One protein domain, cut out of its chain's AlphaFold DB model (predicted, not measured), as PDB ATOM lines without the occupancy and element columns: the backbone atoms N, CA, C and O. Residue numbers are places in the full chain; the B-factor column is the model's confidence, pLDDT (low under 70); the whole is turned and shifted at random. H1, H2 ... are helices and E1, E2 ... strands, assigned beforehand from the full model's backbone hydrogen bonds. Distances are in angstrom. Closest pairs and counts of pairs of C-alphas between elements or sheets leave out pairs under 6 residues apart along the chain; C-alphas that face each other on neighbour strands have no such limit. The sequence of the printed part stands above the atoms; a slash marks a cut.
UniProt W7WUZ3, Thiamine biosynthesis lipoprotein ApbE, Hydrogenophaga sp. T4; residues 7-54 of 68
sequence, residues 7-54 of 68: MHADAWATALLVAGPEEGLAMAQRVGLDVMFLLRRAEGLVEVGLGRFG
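AT A GLANCE: This is residues 7 to 54 of the 68 residues of the protein "Thiamine biosynthesis lipoprotein ApbE" of Hydrogenophaga sp. T4 (UniProt W7WUZ3). A two-stranded hairpin, E1 and E2, makes one end of the model, and a pair of helices, H1 and H2, makes the other. H2 packs near E1 with its residues 21 to 28 toward the sheet, and H1 packs on H2 at a steep tilt, with its first residue, Met 7, at the far end from the hairpin's turn. The printed part has 48 residues, with two named helices and then two named strands along the chain, in the order H1, H2, E1, E2; the sheet's order is E1 - E2, antiparallel, and the class is mixed, helices and strands. The whole is compact, with a radius of gyration of the C-alphas of 10.6 A, and it is only just elongated, with spans of 32 by 21 by 18 A.

HOW THE PARTS SIT: The sheet is a hairpin of E1, residues 36 to 41, and E2, residues 44 to 49, antiparallel neighbours with 153 degrees between their directions. C-alphas 36 and 49 face each other at 4.3 A, and 41 and 44 at 5.3 A. Within hydrogen-bond range are N 39 and O 46, at 2.8 A, and N 48 and O 37, at 2.9 A. H2, residues 21 to 30, has 3 pairs of C-alphas within 8 A of E1, the closest those of Pro 21 and Leu 39 at 7.3 A. H2 and E2 are apart. H1, residues 7 to 19, touches H2 with residues 15 to 18 alone, and the closest C-alphas are those of Leu 16 and Gly 24, 4.6 A apart. The two helices run opposite ways at a steep tilt of 48 degrees. H1 is apart from E1 and from E2. In H1 and H2 every O i to N i+4 pair is within hydrogen-bond range.

IN THESE COORDINATES: E1 measures 15.6 A from first to last C-alpha, and E2 measures 16.4 A; C-alpha 49, where E2 ends, is at (179.059, 162.963, 291.973). H2 measures 14.2 A, and its C-alpha 21 is at (182.731, 162.171, 303.119). H1 is the longest helix by residues, with 13 residues and 18.3 A, and it begins at C-alpha 7, at (196.732, 152.207, 290.278).

THE WHOLE: The two C-alphas farthest apart are those of Met 7 and Glu 43, at 33.5 A, and the first and last printed C-alphas, Met 7 and Gly 54, are 23.0 A apart. The printed part has no cut. The links H1 to H2, H2 to E1 and E1 to E2 are tight, with 1, 5 and 2 residues between the elements. The mean pLDDT of the printed part is 95.5, and no printed residue is under 70.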
ATOM      1  N   MET A   7     195.944 151.898 289.077       98.00
ATOM      2  CA  MET A   7     196.732 152.207 290.278       98.00
ATOM      3  C   MET A   7     196.366 153.574 290.875       98.00
ATOM      4  O   MET A   7     196.198 153.691 292.083       98.00
ATOM      5  N   HIS A   8     196.186 154.605 290.039       97.56
ATOM      6  CA  HIS A   8     195.731 155.906 290.534       97.56
ATOM      7  C   HIS A   8     194.293 155.847 291.047       97.56
ATOM      8  O   HIS A   8     193.985 156.500 292.039       97.56
ATOM      9  N   ALA A   9     193.415 155.091 290.380       96.81
ATOM     10  CA  ALA A   9     192.037 154.940 290.831       96.81
ATOM     11  C   ALA A   9     191.957 154.274 292.214       96.81
ATOM     12  O   ALA A   9     191.218 154.742 293.072       96.81
ATOM     13  N   ASP A  10     192.748 153.229 292.445       97.44
ATOM     14  CA  ASP A  10     192.810 152.515 293.722       97.44
ATOM     15  C   ASP A  10     193.383 153.385 294.854       97.44
ATOM     16  O   ASP A  10     192.776 153.522 295.921       97.44
ATOM     17  N   ALA A  11     194.501 154.069 294.586       97.56
ATOM     18  CA  ALA A  11     195.136 154.959 295.554       97.56
ATOM     19  C   ALA A  11     194.199 156.099 295.983       97.56
ATOM     20  O   ALA A  11     194.042 156.366 297.176       97.56
ATOM     21  N   TRP A  12     193.530 156.746 295.023       97.62
ATOM     22  CA  TRP A  12     192.560 157.797 295.328       97.62
ATOM     23  C   TRP A  12     191.306 157.253 296.007       97.62
ATOM     24  O   TRP A  12     190.813 157.897 296.925       97.62
ATOM     25  N   ALA A  13     190.798 156.078 295.626       96.38
ATOM     26  CA  ALA A  13     189.649 155.479 296.306       96.38
ATOM     27  C   ALA A  13     189.943 155.251 297.796       96.38
ATOM     28  O   ALA A  13     189.146 155.655 298.643       96.38
ATOM     29  N   THR A  14     191.115 154.697 298.116       96.81
ATOM     30  CA  THR A  14     191.570 154.522 299.502       96.81
ATOM     31  C   THR A  14     191.728 155.863 300.215       96.81
ATOM     32  O   THR A  14     191.198 156.041 301.309       96.81
ATOM     33  N   ALA A  15     192.408 156.832 299.596       97.81
ATOM     34  CA  ALA A  15     192.638 158.145 300.200       97.81
ATOM     35  C   ALA A  15     191.327 158.890 300.505       97.81
ATOM     36  O   ALA A  15     191.177 159.456 301.585       97.81
ATOM     37  N   LEU A  16     190.363 158.860 299.581       97.75
ATOM     38  CA  LEU A  16     189.059 159.503 299.748       97.75
ATOM     39  C   LEU A  16     188.193 158.781 300.785       97.75
ATOM     40  O   LEU A  16     187.475 159.437 301.534       97.75
ATOM     41  N   LEU A  17     188.278 157.449 300.864       96.81
ATOM     42  CA  LEU A  17     187.599 156.674 301.901       96.81
ATOM     43  C   LEU A  17     188.146 157.008 303.296       96.81
ATOM     44  O   LEU A  17     187.363 157.214 304.219       96.81
ATOM     45  N   VAL A  18     189.474 157.092 303.437       97.88
ATOM     46  CA  VAL A  18     190.150 157.444 304.697       97.88
ATOM     47  C   VAL A  18     189.860 158.887 305.109       97.88
ATOM     48  O   VAL A  18     189.649 159.144 306.289       97.88
ATOM     49  N   ALA A  19     189.832 159.818 304.153       97.62
ATOM     50  CA  ALA A  19     189.506 161.217 304.419       97.62
ATOM     51  C   ALA A  19     188.065 161.401 304.920       97.62
ATOM     52  O   ALA A  19     187.794 162.346 305.648       97.62
ATOM     53  N   GLY A  20     187.151 160.502 304.550       95.88
ATOM     54  CA  GLY A  20     185.743 160.620 304.895       95.88
ATOM     55  C   GLY A  20     184.957 161.503 303.918       95.88
ATOM     56  O   GLY A  20     185.498 162.023 302.939       95.88
ATOM     57  N   PRO A  21     183.638 161.628 304.125       93.25
ATOM     58  CA  PRO A  21     182.731 162.171 303.119       93.25
ATOM     59  C   PRO A  21     182.858 163.682 302.903       93.25
ATOM     60  O   PRO A  21     182.696 164.130 301.771       93.25
ATOM     61  N   GLU A  22     183.139 164.470 303.942       93.75
ATOM     62  CA  GLU A  22     183.236 165.931 303.821       93.75
ATOM     63  C   GLU A  22     184.604 166.341 303.264       93.75
ATOM     64  O   GLU A  22     184.694 166.951 302.193       93.75
ATOM     65  N   GLU A  23     185.683 165.923 303.926       97.50
ATOM     66  CA  GLU A  23     187.054 166.211 303.511       97.50
ATOM     67  C   GLU A  23     187.391 165.553 302.172       97.50
ATOM     68  O   GLU A  23     188.045 166.173 301.330       97.50
ATOM     69  N   GLY A  24     186.928 164.321 301.939       97.06
ATOM     70  CA  GLY A  24     187.117 163.613 300.677       97.06
ATOM     71  C   GLY A  24     186.444 164.332 299.510       97.06
ATOM     72  O   GLY A  24     187.055 164.489 298.451       97.06
ATOM     73  N   LEU A  25     185.221 164.841 299.692       95.44
ATOM     74  CA  LEU A  25     184.528 165.593 298.647       95.44
ATOM     75  C   LEU A  25     185.240 166.921 298.350       95.44
ATOM     76  O   LEU A  25     185.508 167.222 297.186       95.44
ATOM     77  N   ALA A  26     185.616 167.681 299.383       96.25
ATOM     78  CA  ALA A  26     186.358 168.933 299.222       96.25
ATOM     79  C   ALA A  26     187.736 168.715 298.571       96.25
ATOM     80  O   ALA A  26     188.179 169.497 297.725       96.25
ATOM     81  N   MET A  27     188.425 167.628 298.932       97.50
ATOM     82  CA  MET A  27     189.681 167.221 298.308       97.50
ATOM     83  C   MET A  27     189.480 166.903 296.828       97.50
ATOM     84  O   MET A  27     190.177 167.480 295.996       97.50
ATOM     85  N   ALA A  28     188.510 166.050 296.492       96.75
ATOM     86  CA  ALA A  28     188.231 165.661 295.117       96.75
ATOM     87  C   ALA A  28     187.857 166.854 294.224       96.75
ATOM     88  O   ALA A  28     188.314 166.917 293.084       96.75
ATOM     89  N   GLN A  29     187.101 167.827 294.747       95.56
ATOM     90  CA  GLN A  29     186.812 169.083 294.042       95.56
ATOM     91  C   GLN A  29     188.090 169.877 293.764       95.56
ATOM     92  O   GLN A  29     188.350 170.257 292.624       95.56
ATOM     93  N   ARG A  30     188.916 170.091 294.793       96.50
ATOM     94  CA  ARG A  30     190.145 170.889 294.704       96.50
ATOM     95  C   ARG A  30     191.162 170.320 293.717       96.50
ATOM     96  O   ARG A  30     191.847 171.091 293.055       96.50
ATOM     97  N   VAL A  31     191.270 168.996 293.623       95.56
ATOM     98  CA  VAL A  31     192.195 168.329 292.688       95.56
ATOM     99  C   VAL A  31     191.550 167.950 291.348       95.56
ATOM    100  O   VAL A  31     192.222 167.372 290.498       95.56
ATOM    101  N   GLY A  32     190.273 168.287 291.132       95.50
ATOM    102  CA  GLY A  32     189.583 168.085 289.855       95.50
ATOM    103  C   GLY A  32     189.349 166.617 289.493       95.50
ATOM    104  O   GLY A  32     189.512 166.238 288.334       95.50
ATOM    105  N   LEU A  33     189.006 165.775 290.473       96.56
ATOM    106  CA  LEU A  33     188.758 164.353 290.238       96.56
ATOM    107  C   LEU A  33     187.316 164.070 289.806       96.56
ATOM    108  O   LEU A  33     186.348 164.597 290.352       96.56
ATOM    109  N   ASP A  34     187.188 163.107 288.897       97.00
ATOM    110  CA  ASP A  34     185.923 162.475 288.546       97.00
ATOM    111  C   ASP A  34     185.578 161.386 289.572       97.00
ATOM    112  O   ASP A  34     186.055 160.249 289.482       97.00
ATOM    113  N   VAL A  35     184.745 161.701 290.564       96.38
ATOM    114  CA  VAL A  35     184.399 160.784 291.668       96.38
ATOM    115  C   VAL A  35     182.892 160.673 291.875       96.38
ATOM    116  O   VAL A  35     182.149 161.604 291.591       96.38
ATOM    117  N   MET A  36     182.456 159.522 292.388       96.31
ATOM    118  CA  MET A  36     181.091 159.279 292.853       96.31
ATOM    119  C   MET A  36     181.196 158.741 294.276       96.31
ATOM    120  O   MET A  36     181.829 157.703 294.482       96.31
ATOM    121  N   PHE A  37     180.613 159.451 295.234       95.44
ATOM    122  CA  PHE A  37     180.481 159.012 296.618       95.44
ATOM    123  C   PHE A  37     179.108 158.385 296.829       95.44
ATOM    124  O   PHE A  37     178.096 158.935 296.395       95.44
ATOM    125  N   LEU A  38     179.084 157.259 297.542       95.38
ATOM    126  CA  LEU A  38     177.866 156.641 298.056       95.38
ATOM    127  C   LEU A  38     177.838 156.850 299.568       95.38
ATOM    128  O   LEU A  38     178.605 156.234 300.305       95.38
ATOM    129  N   LEU A  39     176.978 157.753 300.027       93.94
ATOM    130  CA  LEU A  39     176.868 158.124 301.432       93.94
ATOM    131  C   LEU A  39     175.697 157.389 302.072       93.94
ATOM    132  O   LEU A  39     174.577 157.452 301.573       93.94
ATOM    133  N   ARG A  40     175.929 156.723 303.203       93.19
ATOM    134  CA  ARG A  40     174.850 156.111 303.983       93.19
ATOM    135  C   ARG A  40     174.158 157.174 304.836       93.19
ATOM    136  O   ARG A  40     174.799 157.823 305.657       93.19
ATOM    137  N   ARG A  41     172.851 157.331 304.643       91.50
ATOM    138  CA  ARG A  41     171.938 158.136 305.466       91.50
ATOM    139  C   ARG A  41     170.893 157.217 306.106       91.50
ATOM    140  O   ARG A  41     170.904 156.010 305.856       91.50
ATOM    141  N   ALA A  42     170.031 157.755 306.967       93.25
ATOM    142  CA  ALA A  42     169.049 156.940 307.684       93.25
ATOM    143  C   ALA A  42     168.024 156.293 306.733       93.25
ATOM    144  O   ALA A  42     167.528 155.203 306.998       93.25
ATOM    145  N   GLU A  43     167.766 156.932 305.594       92.12
ATOM    146  CA  GLU A  43     166.736 156.571 304.619       92.12
ATOM    147  C   GLU A  43     167.290 155.709 303.472       92.12
ATOM    148  O   GLU A  43     166.525 155.206 302.650       92.12
ATOM    149  N   GLY A  44     168.616 155.531 303.393       94.25
ATOM    150  CA  GLY A  44     169.263 154.762 302.331       94.25
ATOM    151  C   GLY A  44     170.637 155.291 301.923       94.25
ATOM    152  O   GLY A  44     171.335 155.955 302.690       94.25
ATOM    153  N   LEU A  45     171.047 154.953 300.700       95.31
ATOM    154  CA  LEU A  45     172.267 155.473 300.082       95.31
ATOM    155  C   LEU A  45     171.949 156.731 299.272       95.31
ATOM    156  O   LEU A  45     170.991 156.753 298.504       95.31
ATOM    157  N   VAL A  46     172.780 157.756 299.428       94.38
ATOM    158  CA  VAL A  46     172.722 159.005 298.666       94.38
ATOM    159  C   VAL A  46     173.959 159.109 297.787       94.38
ATOM    160  O   VAL A  46     175.082 158.937 298.265       94.38
ATOM    161  N   GLU A  47     173.751 159.414 296.511       94.69
ATOM    162  CA  GLU A  47     174.822 159.580 295.533       94.69
ATOM    163  C   GLU A  47     175.258 161.043 295.433       94.69
ATOM    164  O   GLU A  47     174.428 161.943 295.280       94.69
ATOM    165  N   VAL A  48     176.568 161.283 295.486       94.31
ATOM    166  CA  VAL A  48     177.166 162.608 295.277       94.31
ATOM    167  C   VAL A  48     178.308 162.487 294.275       94.31
ATOM    168  O   VAL A  48     179.346 161.892 294.567       94.31
ATOM    169  N   GLY A  49     178.111 163.046 293.082       94.69
ATOM    170  CA  GLY A  49     179.059 162.963 291.973       94.69
ATOM    171  C   GLY A  49     179.750 164.287 291.654       94.69
ATOM    172  O   GLY A  49     179.145 165.354 291.750       94.69
ATOM    173  N   LEU A  50     181.013 164.204 291.233       94.50
ATOM    174  CA  LEU A  50     181.825 165.314 290.731       94.50
ATOM    175  C   LEU A  50     182.353 165.020 289.323       94.50
ATOM    176  O   LEU A  50     182.490 163.860 288.920       94.50
ATOM    177  N   GLY A  51     182.661 166.087 288.582       93.19
ATOM    178  CA  GLY A  51     183.157 165.996 287.210       93.19
ATOM    179  C   GLY A  51     182.152 165.278 286.308       93.19
ATOM    180  O   GLY A  51     180.978 165.643 286.283       93.19
ATOM    181  N   ARG A  52     182.577 164.214 285.621       93.31
ATOM    182  CA  ARG A  52     181.712 163.390 284.752       93.31
ATOM    183  C   ARG A  52     180.531 162.732 285.471       93.31
ATOM    184  O   ARG A  52     179.594 162.296 284.813       93.31
ATOM    185  N   PHE A  53     180.614 162.599 286.794       93.56
ATOM    186  CA  PHE A  53     179.552 162.033 287.625       93.56
ATOM    187  C   PHE A  53     178.633 163.112 288.203       93.56
ATOM    188  O   PHE A  53     177.632 162.781 288.837       93.56
ATOM    189  N   GLY A  54     178.962 164.393 288.010       88.31
ATOM    190  CA  GLY A  54     178.080 165.488 288.378       88.31
ATOM    191  C   GLY A  54     176.748 165.350 287.648       88.31
ATOM    192  O   GLY A  54     176.706 165.033 286.458       88.31
TER     193      GLY A  54